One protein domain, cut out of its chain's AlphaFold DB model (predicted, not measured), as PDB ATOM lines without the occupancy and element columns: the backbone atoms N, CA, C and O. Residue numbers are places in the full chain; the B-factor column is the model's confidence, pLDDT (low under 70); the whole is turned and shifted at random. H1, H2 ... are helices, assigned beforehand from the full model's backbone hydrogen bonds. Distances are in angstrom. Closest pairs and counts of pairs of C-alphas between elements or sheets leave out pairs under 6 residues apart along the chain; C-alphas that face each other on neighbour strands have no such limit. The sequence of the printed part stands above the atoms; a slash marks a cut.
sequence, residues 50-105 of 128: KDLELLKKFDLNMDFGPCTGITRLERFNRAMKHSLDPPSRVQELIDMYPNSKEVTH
ATOM      1  N   LYS A  50      30.606  -5.681  10.768       90.06
ATOM      2  CA  LYS A  50      30.477  -4.382  11.457       90.06
ATOM      3  C   LYS A  50      29.783  -3.313  10.605       90.06
ATOM      4  O   LYS A  50      29.051  -2.482  11.133       90.06
ATOM      5  N   ASP A  51      30.003  -3.340   9.292       91.69
ATOM      6  CA  ASP A  51      29.459  -2.355   8.362       91.69
ATOM      7  C   ASP A  51      27.970  -2.648   8.126       91.69
ATOM      8  O   ASP A  51      27.146  -1.736   8.160       91.69
ATOM      9  N   LEU A  52      27.591  -3.928   8.028       89.81
ATOM     10  CA  LEU A  52      26.184  -4.346   8.016       89.81
ATOM     11  C   LEU A  52      25.452  -3.982   9.313       89.81
ATOM     12  O   LEU A  52      24.301  -3.552   9.272       89.81
ATOM     13  N   GLU A  53      26.089  -4.147  10.472       91.88
ATOM     14  CA  GLU A  53      25.505  -3.734  11.752       91.88
ATOM     15  C   GLU A  53      25.306  -2.222  11.840       91.88
ATOM     16  O   GLU A  53      24.276  -1.772  12.345       91.88
ATOM     17  N   LEU A  54      26.254  -1.436  11.328       92.62
ATOM     18  CA  LEU A  54      26.119   0.014  11.247       92.62
ATOM     19  C   LEU A  54      24.926   0.409  10.370       92.62
ATOM     20  O   LEU A  54      24.109   1.225  10.795       92.62
ATOM     21  N   LEU A  55      24.792  -0.201   9.189       91.75
ATOM     22  CA  LEU A  55      23.659   0.027   8.291       91.75
ATOM     23  C   LEU A  55      22.331  -0.319   8.977       91.75
ATOM     24  O   LEU A  55      21.413   0.493   8.979       91.75
ATOM     25  N   LYS A  56      22.258  -1.466   9.663       90.31
ATOM     26  CA  LYS A  56      21.071  -1.857  10.443       90.31
ATOM     27  C   LYS A  56      20.736  -0.850  11.544       90.31
ATOM     28  O   LYS A  56      19.577  -0.482  11.698       90.31
ATOM     29  N   LYS A  57      21.729  -0.389  12.311       91.06
ATOM     30  CA  LYS A  57      21.528   0.633  13.355       91.06
ATOM     31  C   LYS A  57      21.019   1.942  12.761       91.06
ATOM     32  O   LYS A  57      20.107   2.545  13.321       91.06
ATOM     33  N   PHE A  58      21.578   2.355  11.625       91.69
ATOM     34  CA  PHE A  58      21.108   3.524  10.896       91.69
ATOM     35  C   PHE A  58      19.634   3.366  10.524       91.69
ATOM     36  O   PHE A  58      18.839   4.255  10.830       91.69
ATOM     37  N   ASP A  59      19.250   2.240   9.927       89.38
ATOM     38  CA  ASP A  59      17.879   1.980   9.476       89.38
ATOM     39  C   ASP A  59      16.851   1.898  10.618       89.38
ATOM     40  O   ASP A  59      15.697   2.285  10.435       89.38
ATOM     41  N   LEU A  60      17.273   1.432  11.798       87.44
ATOM     42  CA  LEU A  60      16.440   1.357  13.004       87.44
ATOM     43  C   LEU A  60      16.266   2.706  13.712       87.44
ATOM     44  O   LEU A  60      15.336   2.855  14.503       87.44
ATOM     45  N   ASN A  61      17.133   3.687  13.454       88.31
ATOM     46  CA  ASN A  61      17.034   4.982  14.116       88.31
ATOM     47  C   ASN A  61      15.878   5.821  13.535       88.31
ATOM     48  O   ASN A  61      15.950   6.275  12.396       88.31
ATOM     49  N   MET A  62      14.824   6.063  14.315       84.69
ATOM     50  CA  MET A  62      13.646   6.814  13.864       84.69
ATOM     51  C   MET A  62      13.901   8.305  13.614       84.69
ATOM     52  O   MET A  62      13.149   8.906  12.847       84.69
ATOM     53  N   ASP A  63      14.970   8.879  14.171       86.56
ATOM     54  CA  ASP A  63      15.290  10.303  14.021       86.56
ATOM     55  C   ASP A  63      15.506  10.680  12.549       86.56
ATOM     56  O   ASP A  63      15.054  11.722  12.082       86.56
ATOM     57  N   PHE A  64      16.100   9.776  11.762       81.88
ATOM     58  CA  PHE A  64      16.340   9.964  10.325       81.88
ATOM     59  C   PHE A  64      15.073   9.788   9.461       81.88
ATOM     60  O   PHE A  64      15.124   9.876   8.227       81.88
ATOM     61  N   GLY A  65      13.924   9.537  10.094       76.44
ATOM     62  CA  GLY A  65      12.604   9.381   9.492       76.44
ATOM     63  C   GLY A  65      12.298   7.961   8.982       76.44
ATOM     64  O   GLY A  65      13.126   7.046   9.098       76.44
ATOM     65  N   PRO A  66      11.126   7.762   8.343       80.69
ATOM     66  CA  PRO A  66      10.651   6.441   7.933       80.69
ATOM     67  C   PRO A  66      11.612   5.767   6.948       80.69
ATOM     68  O   PRO A  66      12.062   6.393   5.986       80.69
ATOM     69  N   CYS A  67      11.917   4.492   7.191       78.50
ATOM     70  CA  CYS A  67      12.782   3.641   6.363       78.50
ATOM     71  C   CYS A  67      12.012   2.849   5.292       78.50
ATOM     72  O   CYS A  67      12.580   2.047   4.557       78.50
ATOM     73  N   THR A  68      10.700   3.047   5.201       77.50
ATOM     74  CA  THR A  68       9.822   2.258   4.345       77.50
ATOM     75  C   THR A  68       9.709   2.857   2.948       77.50
ATOM     76  O   THR A  68       9.137   3.931   2.788       77.50
ATOM     77  N   GLY A  69      10.119   2.098   1.928       80.50
ATOM     78  CA  GLY A  69       9.814   2.407   0.521       80.50
ATOM     79  C   GLY A  69      10.772   3.409  -0.112       80.50
ATOM     80  O   GLY A  69      10.444   3.984  -1.140       80.50
ATOM     81  N   ILE A  70      11.926   3.604   0.522       87.25
ATOM     82  CA  ILE A  70      13.041   4.410   0.036       87.25
ATOM     83  C   ILE A  70      14.332   3.605   0.201       87.25
ATOM     84  O   ILE A  70      14.424   2.719   1.055       87.25
ATOM     85  N   THR A  71      15.328   3.918  -0.610       90.44
ATOM     86  CA  THR A  71      16.687   3.381  -0.504       90.44
ATOM     87  C   THR A  71      17.424   3.972   0.702       90.44
ATOM     88  O   THR A  71      17.060   5.033   1.227       90.44
ATOM     89  N   ARG A  72      18.512   3.320   1.143       91.31
ATOM     90  CA  ARG A  72      19.381   3.882   2.193       91.31
ATOM     91  C   ARG A  72      19.977   5.231   1.799       91.31
ATOM     92  O   ARG A  72      20.128   6.086   2.668       91.31
ATOM     93  N   LEU A  73      20.259   5.439   0.509       91.88
ATOM     94  CA  LEU A  73      20.792   6.699  -0.015       91.88
ATOM     95  C   LEU A  73      19.783   7.840   0.112       91.88
ATOM     96  O   LEU A  73      20.102   8.905   0.631       91.88
ATOM     97  N   GLU A  74      18.542   7.615  -0.316       90.25
ATOM     98  CA  GLU A  74      17.468   8.609  -0.189       90.25
ATOM     99  C   GLU A  74      17.215   8.965   1.277       90.25
ATOM    100  O   GLU A  74      17.041  10.137   1.625       90.25
ATOM    101  N   ARG A  75      17.257   7.961   2.159       91.81
ATOM    102  CA  ARG A  75      17.133   8.169   3.601       91.81
ATOM    103  C   ARG A  75      18.294   8.983   4.176       91.81
ATOM    104  O   ARG A  75      18.049   9.876   4.984       91.81
ATOM    105  N   PHE A  76      19.525   8.709   3.745       92.19
ATOM    106  CA  PHE A  76      20.714   9.480   4.113       92.19
ATOM    107  C   PHE A  76      20.586  10.945   3.676       92.19
ATOM    108  O   PHE A  76      20.720  11.847   4.498       92.19
ATOM    109  N   ASN A  77      20.206  11.193   2.420       91.25
ATOM    110  CA  ASN A  77      19.999  12.545   1.892       91.25
ATOM    111  C   ASN A  77      18.926  13.317   2.670       91.25
ATOM    112  O   ASN A  77      19.080  14.509   2.939       91.25
ATOM    113  N   ARG A  78      17.845  12.643   3.082       89.50
ATOM    114  CA  ARG A  78      16.824  13.255   3.937       89.50
ATOM    115  C   ARG A  78      17.391  13.626   5.309       89.50
ATOM    116  O   ARG A  78      17.165  14.742   5.761       89.50
ATOM    117  N   ALA A  79      18.142  12.732   5.952       91.88
ATOM    118  CA  ALA A  79      18.784  13.015   7.236       91.88
ATOM    119  C   ALA A  79      19.753  14.209   7.155       91.88
ATOM    120  O   ALA A  79      19.709  15.085   8.020       91.88
ATOM    121  N   MET A  80      20.542  14.305   6.077       90.88
ATOM    122  CA  MET A  80      21.390  15.471   5.794       90.88
ATOM    123  C   MET A  80      20.565  16.757   5.663       90.88
ATOM    124  O   MET A  80      20.910  17.780   6.251       90.88
ATOM    125  N   LYS A  81      19.433  16.705   4.947       90.50
ATOM    126  CA  LYS A  81      18.517  17.847   4.790       90.50
ATOM    127  C   LYS A  81      17.904  18.312   6.117       90.50
ATOM    128  O   LYS A  81      17.610  19.494   6.259       90.50
ATOM    129  N   HIS A  82      17.714  17.403   7.071       87.25
ATOM    130  CA  HIS A  82      17.235  17.724   8.420       87.25
ATOM    131  C   HIS A  82      18.357  18.080   9.405       87.25
ATOM    132  O   HIS A  82      18.078  18.230  10.590       87.25
ATOM    133  N   SER A  83      19.605  18.215   8.940       89.12
ATOM    134  CA  SER A  83      20.760  18.550   9.785       89.12
ATOM    135  C   SER A  83      20.993  17.555  10.933       89.12
ATOM    136  O   SER A  83      21.491  17.932  11.988       89.12
ATOM    137  N   LEU A  84      20.644  16.277  10.725       86.31
ATOM    138  CA  LEU A  84      20.817  15.196  11.709       86.31
ATOM    139  C   LEU A  84      22.198  14.524  11.649       86.31
ATOM    140  O   LEU A  84      22.433  13.569  12.382       86.31
ATOM    141  N   ASP A  85      23.063  14.988  10.744       87.94
ATOM    142  CA  ASP A  85      24.446  14.532  10.547       87.94
ATOM    143  C   ASP A  85      24.616  12.993  10.595       87.94
ATOM    144  O   ASP A  85      25.252  12.440  11.497       87.94
ATOM    145  N   PRO A  86      23.979  12.248   9.668       90.00
ATOM    146  CA  PRO A  86      24.114  10.797   9.600       90.00
ATOM    147  C   PRO A  86      25.582  10.358   9.398       90.00
ATOM    148  O   PRO A  86      26.353  11.049   8.735       90.00
ATOM    149  N   PRO A  87      25.982   9.161   9.878       91.62
ATOM    150  CA  PRO A  87      27.376   8.720   9.807       91.62
ATOM    151  C   PRO A  87      27.895   8.610   8.364       91.62
ATOM    152  O   PRO A  87      27.363   7.823   7.581       91.62
ATOM    153  N   SER A  88      28.993   9.299   8.027       91.25
ATOM    154  CA  SER A  88      29.581   9.305   6.669       91.25
ATOM    155  C   SER A  88      29.951   7.909   6.162       91.25
ATOM    156  O   SER A  88      29.853   7.620   4.972       91.25
ATOM    157  N   ARG A  89      30.285   6.992   7.079       92.69
ATOM    158  CA  ARG A  89      30.561   5.589   6.749       92.69
ATOM    159  C   ARG A  89      29.383   4.903   6.048       92.69
ATOM    160  O   ARG A  89      29.604   4.018   5.230       92.69
ATOM    161  N   VAL A  90      28.143   5.297   6.344       92.00
ATOM    162  CA  VAL A  90      26.952   4.771   5.656       92.00
ATOM    163  C   VAL A  90      26.967   5.168   4.181       92.00
ATOM    164  O   VAL A  90      26.736   4.314   3.328       92.00
ATOM    165  N   GLN A  91      27.294   6.425   3.877       92.56
ATOM    166  CA  GLN A  91      27.403   6.918   2.504       92.56
ATOM    167  C   GLN A  91      28.516   6.196   1.737       92.56
ATOM    168  O   GLN A  91      28.268   5.677   0.655       92.56
ATOM    169  N   GLU A  92      29.704   6.062   2.335       93.00
ATOM    170  CA  GLU A  92      30.821   5.330   1.720       93.00
ATOM    171  C   GLU A  92      30.448   3.892   1.347       93.00
ATOM    172  O   GLU A  92      30.862   3.385   0.306       93.00
ATOM    173  N   LEU A  93      29.685   3.210   2.208       92.44
ATOM    174  CA  LEU A  93      29.228   1.850   1.935       92.44
ATOM    175  C   LEU A  93      28.271   1.829   0.744       92.44
ATOM    176  O   LEU A  93      28.412   0.980  -0.130       92.44
ATOM    177  N   ILE A  94      27.331   2.767   0.675       91.81
ATOM    178  CA  ILE A  94      26.395   2.865  -0.448       91.81
ATOM    179  C   ILE A  94      27.148   3.107  -1.762       91.81
ATOM    180  O   ILE A  94      26.906   2.393  -2.734       91.81
ATOM    181  N   ASP A  95      28.101   4.038  -1.766       90.88
ATOM    182  CA  ASP A  95      28.890   4.392  -2.951       90.88
ATOM    183  C   ASP A  95      29.828   3.256  -3.391       90.88
ATOM    184  O   ASP A  95      30.064   3.050  -4.581       90.88
ATOM    185  N   MET A  96      30.347   2.476  -2.440       90.62
ATOM    186  CA  MET A  96      31.207   1.320  -2.715       90.62
ATOM    187  C   MET A  96      30.423   0.112  -3.244       90.62
ATOM    188  O   MET A  96      30.986  -0.718  -3.960       90.62
ATOM    189  N   TYR A  97      29.134   0.007  -2.907       90.19
ATOM    190  CA  TYR A  97      28.288  -1.146  -3.213       90.19
ATOM    191  C   TYR A  97      26.939  -0.763  -3.856       90.19
ATOM    192  O   TYR A  97      25.890  -1.209  -3.378       90.19
ATOM    193  N   PRO A  98      26.919  -0.025  -4.984       87.25
ATOM    194  CA  PRO A  98      25.679   0.484  -5.585       87.25
ATOM    195  C   PRO A  98      24.762  -0.624  -6.127       87.25
ATOM    196  O   PRO A  98      23.555  -0.441  -6.235       87.25
ATOM    197  N   ASN A  99      25.319  -1.797  -6.439       87.25
ATOM    198  CA  ASN A  99      24.565  -2.942  -6.958       87.25
ATOM    199  C   ASN A  99      24.217  -3.973  -5.871       87.25
ATOM    200  O   ASN A  99      23.530  -4.956  -6.151       87.25
ATOM    201  N   SER A 100      24.699  -3.793  -4.636       88.81
ATOM    202  CA  SER A 100      24.400  -4.725  -3.550       88.81
ATOM    203  C   SER A 100      23.067  -4.366  -2.915       88.81
ATOM    204  O   SER A 100      22.938  -3.318  -2.277       88.81
ATOM    205  N   LYS A 101      22.075  -5.255  -3.037       85.31
ATOM    206  CA  LYS A 101      20.780  -5.095  -2.354       85.31
ATOM    207  C   LYS A 101      20.953  -5.005  -0.836       85.31
ATOM    208  O   LYS A 101      20.257  -4.225  -0.197       85.31
ATOM    209  N   GLU A 102      21.928  -5.725  -0.280       87.25
ATOM    210  CA  GLU A 102      22.214  -5.724   1.159       87.25
ATOM    211  C   GLU A 102      22.626  -4.352   1.689       87.25
ATOM    212  O   GLU A 102      22.348  -4.059   2.850       87.25
ATOM    213  N   VAL A 103      23.254  -3.513   0.855       88.50
ATOM    214  CA  VAL A 103      23.741  -2.173   1.226       88.50
ATOM    215  C   VAL A 103      22.801  -1.068   0.757       88.50
ATOM    216  O   VAL A 103      22.583  -0.099   1.480       88.50
ATOM    217  N   THR A 104      22.173  -1.212  -0.401       88.19
ATOM    218  CA  THR A 104      21.311  -0.161  -0.961       88.19
ATOM    219  C   THR A 104      19.889  -0.161  -0.402       88.19
ATOM    220  O   THR A 104      19.301   0.911  -0.252       88.19
ATOM    221  N   HIS A 105      19.337  -1.328  -0.054       86.12
ATOM    222  CA  HIS A 105      17.937  -1.476   0.347       86.12
ATOM    223  C   HIS A 105      17.802  -1.895   1.816       86.12
ATOM    224  O   HIS A 105      18.558  -2.724   2.326       86.12
TER     225      HIS A 105
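What this domain is: This is residues 50 to 105 of the 128 residues of a protein of Didymodactylos carnosus (UniProt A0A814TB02). A small ball of helices: H2 and H3 make a splayed helical hairpin, and H1 crosses over H3 at a steep angle, with its last turn near the beginning of H2. The very short H4 sits at the open end of the hairpin, where H2 begins and H3 ends, while residues 61 to 71 swing out in a wide loop between H1 and H2. The printed part has 56 residues with four named helices, in the order H1, H2, H3, H4, and no named strand; the class is all helix. It is compact, with a radius of gyration of the C-alphas of 10.1 A, and rounded, spanning 26 by 22 by 17 A.

How they stand to each other: H1, residues 50 to 60, touches H3, residues 88 to 96; their closest C-alphas are those of Leu 55 and Val 90, 6.3 A apart. They run opposite ways at a steep tilt of 69 degrees, only just short of about perpendicular. H1 is close to but not clearly touching H2, residues 72 to 81, with the closest C-alphas, those of Asp 59 and Arg 72, 7.7 A apart; the two run the same way at a steep tilt of 62 degrees. H2 and H3 form a helical hairpin: they touch, closest at the C-alphas of Leu 73 and Ile 94, 6.8 A apart, and run opposite ways at a steep tilt of 38 degrees. H4, residues 101 to 104, only just touches H2, with 3 pairs of C-alphas within 8 A; the closest are those of Arg 72 and Thr 104, 5.5 A apart. H3 and H4 touch only at the corner by their link, and only just, with 3 pairs within 8 A; the closest C-alphas, those of Ile 94 and Val 103, are 5.9 A apart. H1 and H4 are close but not clearly touching, with the closest C-alphas, those of Leu 55 and Val 103, 7.4 A apart. Every O i to N i+4 pair is within hydrogen-bond range in H1, H2 and H3; H4 is too short for such a pair, and its 1 pair of O i and N i+3 is not within range.

Where its parts are: H1 runs from C-alpha 50 at (30.477, -4.382, 11.457) to C-alpha 60, 15.2 A. H2 covers residues 72 to 81 over 14.2 A, beginning at C-alpha 72 at (19.381, 3.882, 2.193). H3 covers residues 88 to 96 over 12.4 A. H4 ends with C-alpha 104 at (21.311, -0.161, -0.961).

The domain as a whole: The two C-alphas farthest apart, those of Ser 83 and Asn 99, are 27.5 A apart. The printed part has no cut. The link from H1 to H2 is long, with 11 residues between them; that from H2 to H3 is short, and that from H3 to H4 is tight. The mean pLDDT of the printed part is 88.8, and no printed residue is under 70.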